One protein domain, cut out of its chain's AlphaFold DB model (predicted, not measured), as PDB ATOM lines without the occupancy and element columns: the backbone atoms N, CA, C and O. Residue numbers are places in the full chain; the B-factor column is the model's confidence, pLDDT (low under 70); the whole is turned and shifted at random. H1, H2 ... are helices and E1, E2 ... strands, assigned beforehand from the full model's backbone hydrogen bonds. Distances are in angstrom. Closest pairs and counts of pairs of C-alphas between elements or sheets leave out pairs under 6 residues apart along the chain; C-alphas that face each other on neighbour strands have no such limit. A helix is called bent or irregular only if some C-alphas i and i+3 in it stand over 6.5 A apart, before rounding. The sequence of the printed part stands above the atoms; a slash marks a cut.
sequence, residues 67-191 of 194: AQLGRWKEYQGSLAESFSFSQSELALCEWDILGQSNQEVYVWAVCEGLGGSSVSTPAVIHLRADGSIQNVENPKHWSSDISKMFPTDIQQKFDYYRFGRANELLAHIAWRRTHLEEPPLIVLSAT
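AT A GLANCE: This is residues 67 to 191 of the 194 residues of an uncharacterized protein of Candidatus Desantisbacteria bacterium CG23_combo_of_CG06-09_8_20_14_all_40_23 (UniProt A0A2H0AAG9). A strongly twisted, curled sheet of four strands wraps round helix H2 on one face, while the long, kinked helix H5 covers E1, E2 and E3 on the opposite face. The short helices H3 and H4 sit by one end of H5, and H6 packs on E1 near H1. The printed part has 125 residues, with six named helices and four named strands in the order H1 H2 E1 E2 E3 E4 H3 H4 H5 H6; the antiparallel sheet runs E1 E2 E3 E4, and the class is mixed, helices and strands. The whole is compact and rounded, with a radius of gyration of the C-alphas of 13.7 A and spans of 38 by 33 by 28 A.

HOW THE PARTS SIT: Begin with E1, residues 92 to 101, E2, 104 to 112, E3, 118 to 127, and E4, 133 to 137: they form a meander, each strand the antiparallel neighbour of the one before. Look for N 94 and O 110 at 2.8 A in the hairpin E1 and E2, N 109 and O 121 at 3.0 A in E2 and E3, and N 126 and O 135 at 2.8 A in E3 and E4. E1 bends by 65 degrees at residue 98, E2 by 59 at 108 and E3 by 70 at 121. The sheet curls round H2, residues 72 to 82, whose closest C-alphas to E4 are those of Ser 82 and Val 136, 6.0 A. H5, residues 158 to 176, makes three layers with the sheet and H2, helices on both faces; its height over the sheet is 8.1 A, and the C-alphas of Glu 94 and Leu 169 come closest to each other at 5.7 A. H5 has a kink of 55 degrees near residue 165 and is irregular, C-alphas 163 and 166 being 7.3 A apart; H3, residues 142 to 149, is only just irregular, with C-alphas 144 and 147 at 6.51 A. H3, H4, residues 152 to 155, and H6, residues 185 to 190, only graze the sheet. H1, residues 67 to 70, is not on it; H1 and H6 are close but not clearly touching, with Leu 69 and Val 187 their closest C-alphas at 5.6 A. Every O i to N i+4 pair is within hydrogen-bond range in H2, against 2 of 4 in H3, 11 of 15 in H5 and 1 of 2 in H6; H1 and H4 are too short for such a pair.

IN THESE COORDINATES: Find C-alpha 67 at (12.949, -6.821, -35.641), where H1 begins. E1 runs 25.8 A from C-alpha 92 at (10.398, -18.394, -51.658), E2 23.3 A, E3 25.0 A and E4 11.3 A. H2 spans 15.5 A and H5 24.4 A; H6 ends at C-alpha 190, (16.440, -17.897, -33.595).

THE WHOLE: The two C-alphas farthest apart, those of Ser 144 and Thr 178, are 38.0 A apart. The printed part has no cut and no long link. Its mean pLDDT is 93.5, and residue 191 is under 70.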
ATOM      1  N   ALA A  67      13.722  -7.599 -34.681       81.19
ATOM      2  CA  ALA A  67      12.949  -6.821 -35.641       81.19
ATOM      3  C   ALA A  67      13.099  -7.389 -37.063       81.19
ATOM      4  O   ALA A  67      12.108  -7.458 -37.792       81.19
ATOM      5  N   GLN A  68      14.294  -7.861 -37.433       80.31
ATOM      6  CA  GLN A  68      14.553  -8.619 -38.660       80.31
ATOM      7  C   GLN A  68      13.711  -9.893 -38.698       80.31
ATOM      8  O   GLN A  68      13.046 -10.164 -39.698       80.31
ATOM      9  N   LEU A  69      13.667 -10.629 -37.583       86.31
ATOM     10  CA  LEU A  69      12.857 -11.842 -37.463       86.31
ATOM     11  C   LEU A  69      11.361 -11.558 -37.637       86.31
ATOM     12  O   LEU A  69      10.679 -12.260 -38.381       86.31
ATOM     13  N   GLY A  70      10.855 -10.492 -37.009       89.44
ATOM     14  CA  GLY A  70       9.452 -10.087 -37.124       89.44
ATOM     15  C   GLY A  70       9.044  -9.603 -38.521       89.44
ATOM     16  O   GLY A  70       7.854  -9.557 -38.830       89.44
ATOM     17  N   ARG A  71      10.013  -9.263 -39.379       93.31
ATOM     18  CA  ARG A  71       9.803  -8.697 -40.724       93.31
ATOM     19  C   ARG A  71      10.288  -9.618 -41.842       93.31
ATOM     20  O   ARG A  71      10.502  -9.162 -42.961       93.31
ATOM     21  N   TRP A  72      10.429 -10.916 -41.588       94.75
ATOM     22  CA  TRP A  72      10.993 -11.862 -42.559       94.75
ATOM     23  C   TRP A  72      10.299 -11.846 -43.935       94.75
ATOM     24  O   TRP A  72      10.966 -12.045 -44.948       94.75
ATOM     25  N   LYS A  73       8.985 -11.570 -44.001       95.94
ATOM     26  CA  LYS A  73       8.244 -11.457 -45.276       95.94
ATOM     27  C   LYS A  73       8.775 -10.307 -46.144       95.94
ATOM     28  O   LYS A  73       8.873 -10.459 -47.357       95.94
ATOM     29  N   GLU A  74       9.168  -9.192 -45.528       96.06
ATOM     30  CA  GLU A  74       9.801  -8.062 -46.222       96.06
ATOM     31  C   GLU A  74      11.178  -8.455 -46.767       96.06
ATOM     32  O   GLU A  74      11.454  -8.239 -47.943       96.06
ATOM     33  N   TYR A  75      12.001  -9.118 -45.947       96.69
ATOM     34  CA  TYR A  75      13.320  -9.616 -46.354       96.69
ATOM     35  C   TYR A  75      13.228 -10.592 -47.530       96.69
ATOM     36  O   TYR A  75      13.966 -10.449 -48.504       96.69
ATOM     37  N   GLN A  76      12.294 -11.546 -47.475       97.06
ATOM     38  CA  GLN A  76      12.048 -12.476 -48.575       97.06
ATOM     39  C   GLN A  76      11.656 -11.740 -49.860       97.06
ATOM     40  O   GLN A  76      12.224 -12.027 -50.912       97.06
ATOM     41  N   GLY A  77      10.716 -10.793 -49.775       96.31
ATOM     42  CA  GLY A  77      10.269 -10.016 -50.932       96.31
ATOM     43  C   GLY A  77      11.411  -9.233 -51.580       96.31
ATOM     44  O   GLY A  77      11.618  -9.337 -52.788       96.31
ATOM     45  N   SER A  78      12.208  -8.519 -50.780       97.12
ATOM     46  CA  SER A  78      13.343  -7.740 -51.290       97.12
ATOM     47  C   SER A  78      14.455  -8.618 -51.880       97.12
ATOM     48  O   SER A  78      15.032  -8.270 -52.910       97.12
ATOM     49  N   LEU A  79      14.740  -9.778 -51.277       97.38
ATOM     50  CA  LEU A  79      15.679 -10.752 -51.845       97.38
ATOM     51  C   LEU A  79      15.173 -11.282 -53.190       97.38
ATOM     52  O   LEU A  79      15.909 -11.238 -54.176       97.38
ATOM     53  N   ALA A  80      13.917 -11.722 -53.257       96.31
ATOM     54  CA  ALA A  80      13.307 -12.228 -54.482       96.31
ATOM     55  C   ALA A  80      13.308 -11.194 -55.621       96.31
ATOM     56  O   ALA A  80      13.626 -11.535 -56.764       96.31
ATOM     57  N   GLU A  81      12.993  -9.934 -55.313       96.25
ATOM     58  CA  GLU A  81      13.006  -8.832 -56.279       96.25
ATOM     59  C   GLU A  81      14.413  -8.594 -56.856       96.25
ATOM     60  O   GLU A  81      14.567  -8.460 -58.074       96.25
ATOM     61  N   SER A  82      15.457  -8.648 -56.019       96.44
ATOM     62  CA  SER A  82      16.851  -8.451 -56.455       96.44
ATOM     63  C   SER A  82      17.322  -9.480 -57.502       96.44
ATOM     64  O   SER A  82      18.159  -9.181 -58.365       96.44
ATOM     65  N   PHE A  83      16.737 -10.684 -57.477       93.12
ATOM     66  CA  PHE A  83      17.018 -11.769 -58.422       93.12
ATOM     67  C   PHE A  83      16.186 -11.712 -59.703       93.12
ATOM     68  O   PHE A  83      16.393 -12.538 -60.592       93.12
ATOM     69  N   SER A  84      15.300 -10.720 -59.835       90.81
ATOM     70  CA  SER A  84      14.502 -10.486 -61.045       90.81
ATOM     71  C   SER A  84      13.663 -11.700 -61.467       90.81
ATOM     72  O   SER A  84      13.474 -11.949 -62.659       90.81
ATOM     73  N   PHE A  85      13.155 -12.467 -60.497       88.44
ATOM     74  CA  PHE A  85      12.169 -13.505 -60.784       88.44
ATOM     75  C   PHE A  85      10.890 -12.889 -61.356       88.44
ATOM     76  O   PHE A  85      10.448 -11.824 -60.925       88.44
ATOM     77  N   SER A  86      10.259 -13.580 -62.308       83.94
ATOM     78  CA  SER A  86       8.880 -13.272 -62.674       83.94
ATOM     79  C   SER A  86       7.972 -13.615 -61.491       83.94
ATOM     80  O   SER A  86       8.076 -14.708 -60.938       83.94
ATOM     81  N   GLN A  87       7.084 -12.691 -61.110       87.25
ATOM     82  CA  GLN A  87       6.236 -12.819 -59.913       87.25
ATOM     83  C   GLN A  87       7.072 -13.046 -58.638       87.25
ATOM     84  O   GLN A  87       6.946 -14.069 -57.961       87.25
ATOM     85  N   SER A  88       7.982 -12.114 -58.340       88.81
ATOM     86  CA  SER A  88       8.864 -12.182 -57.166       88.81
ATOM     87  C   SER A  88       8.095 -12.289 -55.845       88.81
ATOM     88  O   SER A  88       8.605 -12.874 -54.893       88.81
ATOM     89  N   GLU A  89       6.851 -11.816 -55.792       90.94
ATOM     90  CA  GLU A  89       5.947 -11.952 -54.647       90.94
ATOM     91  C   GLU A  89       5.557 -13.406 -54.332       90.94
ATOM     92  O   GLU A  89       5.135 -13.701 -53.214       90.94
ATOM     93  N   LEU A  90       5.717 -14.315 -55.299       93.06
ATOM     94  CA  LEU A  90       5.458 -15.749 -55.153       93.06
ATOM     95  C   LEU A  90       6.744 -16.564 -54.973       93.06
ATOM     96  O   LEU A  90       6.677 -17.779 -54.779       93.06
ATOM     97  N   ALA A  91       7.913 -15.921 -55.032       96.00
ATOM     98  CA  ALA A  91       9.180 -16.586 -54.792       96.00
ATOM     99  C   ALA A  91       9.384 -16.864 -53.295       96.00
ATOM    100  O   ALA A  91       9.024 -16.067 -52.422       96.00
ATOM    101  N   LEU A  92      10.007 -18.001 -53.006       97.31
ATOM    102  CA  LEU A  92      10.398 -18.394 -51.658       97.31
ATOM    103  C   LEU A  92      11.905 -18.239 -51.517       97.31
ATOM    104  O   LEU A  92      12.657 -18.684 -52.382       97.31
ATOM    105  N   CYS A  93      12.339 -17.627 -50.420       97.75
ATOM    106  CA  CYS A  93      13.750 -17.446 -50.118       97.75
ATOM    107  C   CYS A  93      14.088 -17.989 -48.737       97.75
ATOM    108  O   CYS A  93      13.318 -17.851 -47.784       97.75
ATOM    109  N   GLU A  94      15.288 -18.535 -48.651       97.62
ATOM    110  CA  GLU A  94      16.015 -18.870 -47.440       97.62
ATOM    111  C   GLU A  94      17.335 -18.112 -47.459       97.62
ATOM    112  O   GLU A  94      17.918 -17.875 -48.520       97.62
ATOM    113  N   TRP A  95      17.824 -17.715 -46.294       96.69
ATOM    114  CA  TRP A  95      19.104 -17.034 -46.209       96.69
ATOM    115  C   TRP A  95      19.749 -17.230 -44.850       96.69
ATOM    116  O   TRP A  95      19.079 -17.496 -43.856       96.69
ATOM    117  N   ASP A  96      21.057 -17.027 -44.820       94.81
ATOM    118  CA  ASP A  96      21.833 -16.919 -43.593       94.81
ATOM    119  C   ASP A  96      22.639 -15.628 -43.585       94.81
ATOM    120  O   ASP A  96      23.127 -15.175 -44.624       94.81
ATOM    121  N   ILE A  97      22.827 -15.063 -42.392       94.56
ATOM    122  CA  ILE A  97      23.679 -13.892 -42.196       94.56
ATOM    123  C   ILE A  97      25.143 -14.334 -42.186       94.56
ATOM    124  O   ILE A  97      25.588 -15.129 -41.356       94.56
ATOM    125  N   LEU A  98      25.908 -13.773 -43.114       94.38
ATOM    126  CA  LEU A  98      27.353 -13.928 -43.210       94.38
ATOM    127  C   LEU A  98      28.080 -12.895 -42.360       94.38
ATOM    128  O   LEU A  98      29.178 -13.162 -41.883       94.38
ATOM    129  N   GLY A  99      27.500 -11.713 -42.191       93.94
ATOM    130  CA  GLY A  99      28.139 -10.585 -41.534       93.94
ATOM    131  C   GLY A  99      27.229  -9.379 -41.466       93.94
ATOM    132  O   GLY A  99      26.233  -9.306 -42.180       93.94
ATOM    133  N   GLN A 100      27.626  -8.406 -40.660       94.75
ATOM    134  CA  GLN A 100      26.995  -7.097 -40.637       94.75
ATOM    135  C   GLN A 100      28.064  -6.025 -40.445       94.75
ATOM    136  O   GLN A 100      28.999  -6.212 -39.663       94.75
ATOM    137  N   SER A 101      27.924  -4.911 -41.153       93.19
ATOM    138  CA  SER A 101      28.774  -3.734 -40.998       93.19
ATOM    139  C   SER A 101      27.942  -2.483 -41.227       93.19
ATOM    140  O   SER A 101      27.376  -2.295 -42.300       93.19
ATOM    141  N   ASN A 102      27.856  -1.609 -40.223       92.56
ATOM    142  CA  ASN A 102      27.022  -0.408 -40.273       92.56
ATOM    143  C   ASN A 102      25.564  -0.742 -40.660       92.56
ATOM    144  O   ASN A 102      24.855  -1.431 -39.931       92.56
ATOM    145  N   GLN A 103      25.131  -0.244 -41.813       95.19
ATOM    146  CA  GLN A 103      23.807  -0.408 -42.399       95.19
ATOM    147  C   GLN A 103      23.769  -1.533 -43.443       95.19
ATOM    148  O   GLN A 103      22.840  -1.595 -44.233       95.19
ATOM    149  N   GLU A 104      24.762  -2.417 -43.477       96.94
ATOM    150  CA  GLU A 104      24.836  -3.517 -44.437       96.94
ATOM    151  C   GLU A 104      24.768  -4.856 -43.716       96.94
ATOM    152  O   GLU A 104      25.545  -5.118 -42.794       96.94
ATOM    153  N   VAL A 105      23.857  -5.717 -44.159       96.62
ATOM    154  CA  VAL A 105      23.791  -7.121 -43.753       96.62
ATOM    155  C   VAL A 105      24.199  -7.965 -44.949       96.62
ATOM    156  O   VAL A 105      23.534  -7.968 -45.984       96.62
ATOM    157  N   TYR A 106      25.300  -8.692 -44.810       97.31
ATOM    158  CA  TYR A 106      25.776  -9.608 -45.834       97.31
ATOM    159  C   TYR A 106      25.107 -10.957 -45.622       97.31
ATOM    160  O   TYR A 106      25.204 -11.526 -44.532       97.31
ATOM    161  N   VAL A 107      24.457 -11.486 -46.652       96.94
ATOM    162  CA  VAL A 107      23.735 -12.759 -46.576       96.94
ATOM    163  C   VAL A 107      24.170 -13.712 -47.678       96.94
ATOM    164  O   VAL A 107      24.607 -13.286 -48.747       96.94
ATOM    165  N   TRP A 108      24.032 -15.011 -47.428       97.00
ATOM    166  CA  TRP A 108      23.939 -15.998 -48.498       97.00
ATOM    167  C   TRP A 108      22.472 -16.327 -48.697       97.00
ATOM    168  O   TRP A 108      21.840 -16.825 -47.769       97.00
ATOM    169  N   ALA A 109      21.937 -16.041 -49.880       97.31
ATOM    170  CA  ALA A 109      20.534 -16.253 -50.184       97.31
ATOM    171  C   ALA A 109      20.366 -17.410 -51.165       97.31
ATOM    172  O   ALA A 109      21.083 -17.523 -52.164       97.31
ATOM    173  N   VAL A 110      19.385 -18.251 -50.874       97.38
ATOM    174  CA  VAL A 110      18.864 -19.273 -51.767       97.38
ATOM    175  C   VAL A 110      17.414 -18.915 -52.019       97.38
ATOM    176  O   VAL A 110      16.629 -18.841 -51.081       97.38
ATOM    177  N   CYS A 111      17.051 -18.684 -53.270       97.31
ATOM    178  CA  CYS A 111      15.677 -18.360 -53.624       97.31
ATOM    179  C   CYS A 111      15.201 -19.236 -54.771       97.31
ATOM    180  O   CYS A 111      15.989 -19.670 -55.615       97.31
ATOM    181  N   GLU A 112      13.898 -19.454 -54.819       96.50
ATOM    182  CA  GLU A 112      13.237 -20.151 -55.904       96.50
ATOM    183  C   GLU A 112      11.986 -19.392 -56.337       96.50
ATOM    184  O   GLU A 112      11.094 -19.118 -55.530       96.50
ATOM    185  N   GLY A 113      11.944 -19.039 -57.619       93.44
ATOM    186  CA  GLY A 113      10.792 -18.418 -58.257       93.44
ATOM    187  C   GLY A 113       9.797 -19.448 -58.791       93.44
ATOM    188  O   GLY A 113      10.063 -20.652 -58.863       93.44
ATOM    189  N   LEU A 114       8.642 -18.960 -59.241       86.44
ATOM    190  CA  LEU A 114       7.671 -19.807 -59.926       86.44
ATOM    191  C   LEU A 114       8.273 -20.459 -61.177       86.44
ATOM    192  O   LEU A 114       9.019 -19.843 -61.935       86.44
ATOM    193  N   GLY A 115       7.920 -21.725 -61.404       80.25
ATOM    194  CA  GLY A 115       8.437 -22.510 -62.530       80.25
ATOM    195  C   GLY A 115       9.778 -23.202 -62.265       80.25
ATOM    196  O   GLY A 115      10.329 -23.794 -63.188       80.25
ATOM    197  N   GLY A 116      10.285 -23.169 -61.027       82.88
ATOM    198  CA  GLY A 116      11.453 -23.950 -60.606       82.88
ATOM    199  C   GLY A 116      12.807 -23.295 -60.887       82.88
ATOM    200  O   GLY A 116      13.841 -23.945 -60.748       82.88
ATOM    201  N   SER A 117      12.823 -22.019 -61.286       89.75
ATOM    202  CA  SER A 117      14.067 -21.251 -61.380       89.75
ATOM    203  C   SER A 117      14.616 -21.013 -59.975       89.75
ATOM    204  O   SER A 117      13.910 -20.457 -59.138       89.75
ATOM    205  N   SER A 118      15.862 -21.409 -59.718       93.44
ATOM    206  CA  SER A 118      16.510 -21.247 -58.417       93.44
ATOM    207  C   SER A 118      17.846 -20.523 -58.543       93.44
ATOM    208  O   SER A 118      18.570 -20.680 -59.528       93.44
ATOM    209  N   VAL A 119      18.171 -19.733 -57.525       95.12
ATOM    210  CA  VAL A 119      19.443 -19.022 -57.375       95.12
ATOM    211  C   VAL A 119      20.023 -19.315 -55.997       95.12
ATOM    212  O   VAL A 119      19.288 -19.460 -55.024       95.12
ATOM    213  N   SER A 120      21.349 -19.386 -55.918       95.75
ATOM    214  CA  SER A 120      22.104 -19.514 -54.669       95.75
ATOM    215  C   SER A 120      23.340 -18.632 -54.780       95.75
ATOM    216  O   SER A 120      24.247 -18.921 -55.566       95.75
ATOM    217  N   THR A 121      23.333 -17.495 -54.092       96.06
ATOM    218  CA  THR A 121      24.330 -16.434 -54.288       96.06
ATOM    219  C   THR A 121      24.397 -15.518 -53.069       96.06
ATOM    220  O   THR A 121      23.389 -15.342 -52.378       96.06
ATOM    221  N   PRO A 122      25.555 -14.897 -52.788       97.44
ATOM    222  CA  PRO A 122      25.617 -13.869 -51.767       97.44
ATOM    223  C   PRO A 122      24.847 -12.617 -52.208       97.44
ATOM    224  O   PRO A 122      24.715 -12.346 -53.407       97.44
ATOM    225  N   ALA A 123      24.359 -11.857 -51.232       98.19
ATOM    226  CA  ALA A 123      23.699 -10.571 -51.418       98.19
ATOM    227  C   ALA A 123      24.028  -9.619 -50.256       98.19
ATOM    228  O   ALA A 123      24.395 -10.055 -49.161       98.19
ATOM    229  N   VAL A 124      23.893  -8.320 -50.504       98.25
ATOM    230  CA  VAL A 124      24.022  -7.252 -49.508       98.25
ATOM    231  C   VAL A 124      22.648  -6.636 -49.303       98.25
ATOM    232  O   VAL A 124      22.020  -6.184 -50.255       98.25
ATOM    233  N   ILE A 125      22.170  -6.626 -48.064       98.19
ATOM    234  CA  ILE A 125      20.945  -5.929 -47.677       98.19
ATOM    235  C   ILE A 125      21.360  -4.601 -47.056       98.19
ATOM    236  O   ILE A 125      21.970  -4.576 -45.986       98.19
ATOM    237  N   HIS A 126      21.023  -3.504 -47.722       97.75
ATOM    238  CA  HIS A 126      21.251  -2.154 -47.225       97.75
ATOM    239  C   HIS A 126      20.047  -1.717 -46.392       97.75
ATOM    240  O   HIS A 126      18.903  -1.776 -46.847       97.75
ATOM    241  N   LEU A 127      20.304  -1.269 -45.172       96.38
ATOM    242  CA  LEU A 127      19.320  -0.837 -44.193       96.38
ATOM    243  C   LEU A 127      19.329   0.687 -44.060       96.38
ATOM    244  O   LEU A 127      20.365   1.344 -44.133       96.38
ATOM    245  N   ARG A 128      18.168   1.276 -43.794       96.12
ATOM    246  CA  ARG A 128      18.079   2.657 -43.315       96.12
ATOM    247  C   ARG A 128      18.469   2.726 -41.837       96.12
ATOM    248  O   ARG A 128      18.591   1.717 -41.148       96.12
ATOM    249  N   ALA A 129      18.608   3.946 -41.319       93.75
ATOM    250  CA  ALA A 129      18.910   4.187 -39.906       93.75
ATOM    251  C   ALA A 129      17.850   3.630 -38.931       93.75
ATOM    252  O   ALA A 129      18.169   3.376 -37.776       93.75
ATOM    253  N   ASP A 130      16.611   3.427 -39.387       91.44
ATOM    254  CA  ASP A 130      15.521   2.814 -38.615       91.44
ATOM    255  C   ASP A 130      15.483   1.274 -38.721       91.44
ATOM    256  O   ASP A 130      14.550   0.640 -38.229       91.44
ATOM    257  N   GLY A 131      16.467   0.668 -39.395       90.50
ATOM    258  CA  GLY A 131      16.539  -0.774 -39.633       90.50
ATOM    259  C   GLY A 131      15.606  -1.289 -40.736       90.50
ATOM    260  O   GLY A 131      15.508  -2.500 -40.928       90.50
ATOM    261  N   SER A 132      14.893  -0.418 -41.463       93.81
ATOM    262  CA  SER A 132      14.114  -0.822 -42.643       93.81
ATOM    263  C   SER A 132      14.990  -1.125 -43.852       93.81
ATOM    264  O   SER A 132      16.050  -0.523 -44.011       93.81
ATOM    265  N   ILE A 133      14.538  -2.022 -44.735       96.62
ATOM    266  CA  ILE A 133      15.286  -2.336 -45.955       96.62
ATOM    267  C   ILE A 133      15.244  -1.132 -46.898       96.62
ATOM    268  O   ILE A 133      14.177  -0.643 -47.281       96.62
ATOM    269  N   GLN A 134      16.421  -0.635 -47.267       97.50
ATOM    270  CA  GLN A 134      16.597   0.374 -48.304       97.50
ATOM    271  C   GLN A 134      16.681  -0.266 -49.692       97.50
ATOM    272  O   GLN A 134      15.989   0.191 -50.598       97.50
ATOM    273  N   ASN A 135      17.543  -1.275 -49.847       97.69
ATOM    274  CA  ASN A 135      17.845  -1.955 -51.107       97.69
ATOM    275  C   ASN A 135      18.482  -3.330 -50.829       97.69
ATOM    276  O   ASN A 135      19.072  -3.531 -49.766       97.69
ATOM    277  N   VAL A 136      18.410  -4.242 -51.797       98.25
ATOM    278  CA  VAL A 136      19.164  -5.497 -51.820       98.25
ATOM    279  C   VAL A 136      19.969  -5.588 -53.113       98.25
ATOM    280  O   VAL A 136      19.414  -5.523 -54.210       98.25
ATOM    281  N   GLU A 137      21.277  -5.791 -52.984       98.00
ATOM    282  CA  GLU A 137      22.193  -5.938 -54.111       98.00
ATOM    283  C   GLU A 137      22.759  -7.353 -54.182       98.00
ATOM    284  O   GLU A 137      23.216  -7.920 -53.191       98.00
ATOM    285  N   ASN A 138      22.786  -7.919 -55.383       96.44
ATOM    286  CA  ASN A 138      23.423  -9.195 -55.675       96.44
ATOM    287  C   ASN A 138      24.452  -9.029 -56.805       96.44
ATOM    288  O   ASN A 138      24.237  -8.217 -57.712       96.44
ATOM    289  N   PRO A 139      25.555  -9.801 -56.791       96.44
ATOM    290  CA  PRO A 139      26.590  -9.688 -57.808       96.44
ATOM    291  C   PRO A 139      26.016 -10.052 -59.181       96.44
ATOM    292  O   PRO A 139      25.458 -11.137 -59.364       96.44
ATOM    293  N   LYS A 140      26.171  -9.159 -60.165       94.50
ATOM    294  CA  LYS A 140      25.766  -9.414 -61.560       94.50
ATOM    295  C   LYS A 140      26.920 -10.029 -62.353       94.50
ATOM    296  O   LYS A 140      26.710 -10.863 -63.232       94.50
ATOM    297  N   HIS A 141      28.148  -9.668 -61.990       94.62
ATOM    298  CA  HIS A 141      29.394 -10.170 -62.550       94.62
ATOM    299  C   HIS A 141      30.307 -10.669 -61.427       94.62
ATOM    300  O   HIS A 141      31.075  -9.910 -60.838       94.62
ATOM    301  N   TRP A 142      30.248 -11.976 -61.152       92.44
ATOM    302  CA  TRP A 142      30.928 -12.614 -60.014       92.44
ATOM    303  C   TRP A 142      32.370 -12.126 -59.796       92.44
ATOM    304  O   TRP A 142      32.710 -11.637 -58.724       92.44
ATOM    305  N   SER A 143      33.221 -12.204 -60.820       90.88
ATOM    306  CA  SER A 143      34.649 -11.898 -60.678       90.88
ATOM    307  C   SER A 143      34.949 -10.435 -60.336       90.88
ATOM    308  O   SER A 143      35.966 -10.167 -59.702       90.88
ATOM    309  N   SER A 144      34.109  -9.487 -60.764       94.31
ATOM    310  CA  SER A 144      34.332  -8.055 -60.526       94.31
ATOM    311  C   SER A 144      33.580  -7.514 -59.322       94.31
ATOM    312  O   SER A 144      34.019  -6.520 -58.744       94.31
ATOM    313  N   ASP A 145      32.445  -8.117 -58.985       97.31
ATOM    314  CA  ASP A 145      31.506  -7.548 -58.023       97.31
ATOM    315  C   ASP A 145      31.789  -8.069 -56.617       97.31
ATOM    316  O   ASP A 145      31.720  -7.305 -55.658       97.31
ATOM    317  N   ILE A 146      32.209  -9.333 -56.486       96.56
ATOM    318  CA  ILE A 146      32.427  -9.953 -55.176       96.56
ATOM    319  C   ILE A 146      33.427  -9.165 -54.321       96.56
ATOM    320  O   ILE A 146      33.142  -8.865 -53.164       96.56
ATOM    321  N   SER A 147      34.573  -8.784 -54.887       95.62
ATOM    322  CA  SER A 147      35.610  -8.057 -54.145       95.62
ATOM    323  C   SER A 147      35.238  -6.611 -53.816       95.62
ATOM    324  O   SER A 147      35.836  -6.030 -52.915       95.62
ATOM    325  N   LYS A 148      34.266  -6.032 -54.532       96.69
ATOM    326  CA  LYS A 148      33.767  -4.671 -54.292       96.69
ATOM    327  C   LYS A 148      32.649  -4.647 -53.257       96.69
ATOM    328  O   LYS A 148      32.581  -3.711 -52.474       96.69
ATOM    329  N   MET A 149      31.779  -5.654 -53.289       97.31
ATOM    330  CA  MET A 149      30.560  -5.711 -52.480       97.31
ATOM    331  C   MET A 149      30.781  -6.366 -51.116       97.31
ATOM    332  O   MET A 149      30.087  -6.035 -50.161       97.31
ATOM    333  N   PHE A 150      31.714  -7.316 -51.013       97.25
ATOM    334  CA  PHE A 150      31.869  -8.133 -49.812       97.25
ATOM    335  C   PHE A 150      33.267  -7.961 -49.211       97.25
ATOM    336  O   PHE A 150      34.258  -8.197 -49.905       97.25
ATOM    337  N   PRO A 151      33.381  -7.624 -47.916       95.88
ATOM    338  CA  PRO A 151      34.652  -7.659 -47.199       95.88
ATOM    339  C   PRO A 151      35.317  -9.045 -47.244       95.88
ATOM    340  O   PRO A 151      34.652 -10.074 -47.388       95.88
ATOM    341  N   THR A 152      36.645  -9.098 -47.122       95.31
ATOM    342  CA  THR A 152      37.410 -10.351 -47.262       95.31
ATOM    343  C   THR A 152      36.992 -11.425 -46.253       95.31
ATOM    344  O   THR A 152      36.913 -12.599 -46.611       95.31
ATOM    345  N   ASP A 153      36.686 -11.046 -45.015       93.56
ATOM    346  CA  ASP A 153      36.211 -11.955 -43.963       93.56
ATOM    347  C   ASP A 153      34.828 -12.555 -44.274       93.56
ATOM    348  O   ASP A 153      34.537 -13.687 -43.883       93.56
ATOM    349  N   ILE A 154      33.997 -11.842 -45.039       95.25
ATOM    350  CA  ILE A 154      32.712 -12.342 -45.539       95.25
ATOM    351  C   ILE A 154      32.922 -13.323 -46.689       95.25
ATOM    352  O   ILE A 154      32.328 -14.403 -46.694       95.25
ATOM    353  N   GLN A 155      33.808 -12.995 -47.632       95.12
ATOM    354  CA  GLN A 155      34.117 -13.859 -48.778       95.12
ATOM    355  C   GLN A 155      34.634 -15.239 -48.344       95.12
ATOM    356  O   GLN A 155      34.269 -16.253 -48.936       95.12
ATOM    357  N   GLN A 156      35.421 -15.299 -47.265       93.56
ATOM    358  CA  GLN A 156      35.939 -16.556 -46.704       93.56
ATOM    359  C   GLN A 156      34.837 -17.529 -46.246       93.56
ATOM    360  O   GLN A 156      35.103 -18.717 -46.068       93.56
ATOM    361  N   LYS A 157      33.595 -17.058 -46.066       92.88
ATOM    362  CA  LYS A 157      32.454 -17.894 -45.667       92.88
ATOM    363  C   LYS A 157      31.748 -18.548 -46.856       92.88
ATOM    364  O   LYS A 157      30.971 -19.473 -46.643       92.88
ATOM    365  N   PHE A 158      31.999 -18.117 -48.096       93.56
ATOM    366  CA  PHE A 158      31.219 -18.550 -49.265       93.56
ATOM    367  C   PHE A 158      31.311 -20.050 -49.548       93.56
ATOM    368  O   PHE A 158      30.296 -20.667 -49.868       93.56
ATOM    369  N   ASP A 159      32.487 -20.660 -49.384       90.50
ATOM    370  CA  ASP A 159      32.680 -22.088 -49.667       90.50
ATOM    371  C   ASP A 159      31.798 -22.982 -48.786       90.50
ATOM    372  O   ASP A 159      31.275 -23.997 -49.249       90.50
ATOM    373  N   TYR A 160      31.557 -22.580 -47.535       88.44
ATOM    374  CA  TYR A 160      30.665 -23.307 -46.630       88.44
ATOM    375  C   TYR A 160      29.228 -23.384 -47.163       88.44
ATOM    376  O   TYR A 160      28.565 -24.416 -47.032       88.44
ATOM    377  N   TYR A 161      28.757 -22.315 -47.801       89.25
ATOM    378  CA  TYR A 161      27.423 -22.275 -48.386       89.25
ATOM    379  C   TYR A 161      27.383 -22.963 -49.744       89.25
ATOM    380  O   TYR A 161      26.505 -23.793 -49.979       89.25
ATOM    381  N   ARG A 162      28.375 -22.693 -50.599       83.56
ATOM    382  CA  ARG A 162      28.469 -23.258 -51.949       83.56
ATOM    383  C   ARG A 162      28.540 -24.786 -51.951       83.56
ATOM    384  O   ARG A 162      27.983 -25.408 -52.850       83.56
ATOM    385  N   PHE A 163      29.208 -25.381 -50.962       81.00
ATOM    386  CA  PHE A 163      29.456 -26.828 -50.908       81.00
ATOM    387  C   PHE A 163      28.778 -27.541 -49.730       81.00
ATOM    388  O   PHE A 163      29.018 -28.729 -49.522       81.00
ATOM    389  N   GLY A 164      27.949 -26.844 -48.951       84.50
ATOM    390  CA  GLY A 164      27.338 -27.401 -47.745       84.50
ATOM    391  C   GLY A 164      25.909 -26.926 -47.536       84.50
ATOM    392  O   GLY A 164      24.957 -27.584 -47.959       84.50
ATOM    393  N   ARG A 165      25.763 -25.782 -46.861       88.81
ATOM    394  CA  ARG A 165      24.486 -25.358 -46.264       88.81
ATOM    395  C   ARG A 165      23.373 -25.059 -47.270       88.81
ATOM    396  O   ARG A 165      22.205 -25.198 -46.929       88.81
ATOM    397  N   ALA A 166      23.701 -24.729 -48.521       89.06
ATOM    398  CA  ALA A 166      22.694 -24.431 -49.541       89.06
ATOM    399  C   ALA A 166      21.676 -25.570 -49.760       89.06
ATOM    400  O   ALA A 166      20.517 -25.291 -50.053       89.06
ATOM    401  N   ASN A 167      22.071 -26.835 -49.578       90.81
ATOM    402  CA  ASN A 167      21.157 -27.973 -49.739       90.81
ATOM    403  C   ASN A 167      20.082 -28.032 -48.645       90.81
ATOM    404  O   ASN A 167      18.945 -28.398 -48.925       90.81
ATOM    405  N   GLU A 168      20.429 -27.661 -47.412       93.69
ATOM    406  CA  GLU A 168      19.482 -27.581 -46.297       93.69
ATOM    407  C   GLU A 168      18.457 -26.469 -46.541       93.69
ATOM    408  O   GLU A 168      17.253 -26.697 -46.433       93.69
ATOM    409  N   LEU A 169      18.935 -25.297 -46.975       95.56
ATOM    410  CA  LEU A 169      18.081 -24.171 -47.350       95.56
ATOM    411  C   LEU A 169      17.116 -24.563 -48.489       95.56
ATOM    412  O   LEU A 169      15.911 -24.364 -48.380       95.56
ATOM    413  N   LEU A 170      17.612 -25.208 -49.553       94.44
ATOM    414  CA  LEU A 170      16.768 -25.703 -50.652       94.44
ATOM    415  C   LEU A 170      15.726 -26.732 -50.188       94.44
ATOM    416  O   LEU A 170      14.577 -26.685 -50.632       94.44
ATOM    417  N   ALA A 171      16.104 -27.654 -49.300       95.19
ATOM    418  CA  ALA A 171      15.174 -28.640 -48.757       95.19
ATOM    419  C   ALA A 171      14.033 -27.964 -47.982       95.19
ATOM    420  O   ALA A 171      12.873 -28.359 -48.119       95.19
ATOM    421  N   HIS A 172      14.340 -26.906 -47.228       97.12
ATOM    422  CA  HIS A 172      13.320 -26.144 -46.517       97.12
ATOM    423  C   HIS A 172      12.428 -25.318 -47.453       97.12
ATOM    424  O   HIS A 172      11.212 -25.286 -47.263       97.12
ATOM    425  N   ILE A 173      12.977 -24.741 -48.531       96.88
ATOM    426  CA  ILE A 173      12.158 -24.110 -49.585       96.88
ATOM    427  C   ILE A 173      11.140 -25.108 -50.134       96.88
ATOM    428  O   ILE A 173       9.961 -24.773 -50.248       96.88
ATOM    429  N   ALA A 174      11.564 -26.339 -50.439       95.88
ATOM    430  CA  ALA A 174      10.672 -27.371 -50.960       95.88
ATOM    431  C   ALA A 174       9.514 -27.686 -49.997       95.88
ATOM    432  O   ALA A 174       8.377 -27.833 -50.447       95.88
ATOM    433  N   TRP A 175       9.780 -27.726 -48.688       96.81
ATOM    434  CA  TRP A 175       8.753 -27.881 -47.655       96.81
ATOM    435  C   TRP A 175       7.776 -26.696 -47.612       96.81
ATOM    436  O   TRP A 175       6.552 -26.885 -47.608       96.81
ATOM    437  N   ARG A 176       8.302 -25.468 -47.661       96.81
ATOM    438  CA  ARG A 176       7.512 -24.229 -47.600       96.81
ATOM    439  C   ARG A 176       6.591 -24.032 -48.800       96.81
ATOM    440  O   ARG A 176       5.581 -23.349 -48.664       96.81
ATOM    441  N   ARG A 177       6.835 -24.694 -49.939       94.06
ATOM    442  CA  ARG A 177       5.908 -24.679 -51.095       94.06
ATOM    443  C   ARG A 177       4.491 -25.132 -50.740       94.06
ATOM    444  O   ARG A 177       3.542 -24.681 -51.375       94.06
ATOM    445  N   THR A 178       4.336 -26.007 -49.747       95.38
ATOM    446  CA  THR A 178       3.019 -26.434 -49.241       95.38
ATOM    447  C   THR A 178       2.701 -25.887 -47.847       95.38
ATOM    448  O   THR A 178       1.641 -26.187 -47.310       95.38
ATOM    449  N   HIS A 179       3.589 -25.067 -47.276       96.50
ATOM    450  CA  HIS A 179       3.490 -24.496 -45.930       96.50
ATOM    451  C   HIS A 179       3.882 -23.013 -45.966       96.50
ATOM    452  O   HIS A 179       4.868 -22.594 -45.371       96.50
ATOM    453  N   LEU A 180       3.120 -22.205 -46.709       93.12
ATOM    454  CA  LEU A 180       3.503 -20.822 -47.038       93.12
ATOM    455  C   LEU A 180       3.609 -19.881 -45.825       93.12
ATOM    456  O   LEU A 180       4.302 -18.868 -45.901       93.12
ATOM    457  N   GLU A 181       2.941 -20.201 -44.714       94.62
ATOM    458  CA  GLU A 181       3.044 -19.424 -43.471       94.62
ATOM    459  C   GLU A 181       4.267 -19.793 -42.627       94.62
ATOM    460  O   GLU A 181       4.593 -19.077 -41.680       94.62
ATOM    461  N   GLU A 182       4.956 -20.885 -42.963       96.25
ATOM    462  CA  GLU A 182       6.168 -21.277 -42.261       96.25
ATOM    463  C   GLU A 182       7.305 -20.310 -42.615       96.25
ATOM    464  O   GLU A 182       7.581 -20.075 -43.804       96.25
ATOM    465  N   PRO A 183       7.942 -19.686 -41.607       96.25
ATOM    466  CA  PRO A 183       8.980 -18.708 -41.855       96.25
ATOM    467  C   PRO A 183      10.289 -19.402 -42.270       96.25
ATOM    468  O   PRO A 183      10.440 -20.604 -42.070       96.25
ATOM    469  N   PRO A 184      11.261 -18.660 -42.818       96.88
ATOM    470  CA  PRO A 184      12.579 -19.194 -43.153       96.88
ATOM    471  C   PRO A 184      13.316 -19.809 -41.951       96.88
ATOM    472  O   PRO A 184      13.080 -19.423 -40.800       96.88
ATOM    473  N   LEU A 185      14.284 -20.697 -42.210       95.38
ATOM    474  CA  LEU A 185      15.078 -21.386 -41.179       95.38
ATOM    475  C   LEU A 185      15.786 -20.417 -40.230       95.38
ATOM    476  O   LEU A 185      15.943 -20.705 -39.043       95.38
ATOM    477  N   ILE A 186      16.191 -19.249 -40.728       92.81
ATOM    478  CA  ILE A 186      16.839 -18.225 -39.905       92.81
ATOM    479  C   ILE A 186      15.917 -17.697 -38.791       92.81
ATOM    480  O   ILE A 186      16.386 -17.319 -37.722       92.81
ATOM    481  N   VAL A 187      14.599 -17.719 -39.013       93.75
ATOM    482  CA  VAL A 187      13.595 -17.334 -38.012       93.75
ATOM    483  C   VAL A 187      13.332 -18.475 -37.041       93.75
ATOM    484  O   VAL A 187      13.296 -18.262 -35.828       93.75
ATOM    485  N   LEU A 188      13.200 -19.696 -37.563       91.88
ATOM    486  CA  LEU A 188      12.967 -20.888 -36.746       91.88
ATOM    487  C   LEU A 188      14.136 -21.157 -35.788       91.88
ATOM    488  O   LEU A 188      13.919 -21.419 -34.611       91.88
ATOM    489  N   SER A 189      15.372 -21.018 -36.267       86.88
ATOM    490  CA  SER A 189      16.588 -21.250 -35.473       86.88
ATOM    491  C   SER A 189      16.857 -20.184 -34.407       86.88
ATOM    492  O   SER A 189      17.566 -20.456 -33.440       86.88
ATOM    493  N   ALA A 190      16.291 -18.985 -34.556       82.31
ATOM    494  CA  ALA A 190      16.440 -17.897 -33.595       82.31
ATOM    495  C   ALA A 190      15.316 -17.852 -32.541       82.31
ATOM    496  O   ALA A 190      15.390 -17.066 -31.595       82.31
ATOM    497  N   THR A 191      14.284 -18.687 -32.684       69.88
ATOM    498  CA  THR A 191      13.168 -18.759 -31.738       69.88
ATOM    499  C   THR A 191      13.486 -19.795 -30.654       69.88
ATOM    500  O   THR A 191      13.734 -20.953 -30.991       69.88
TER     501      THR A 191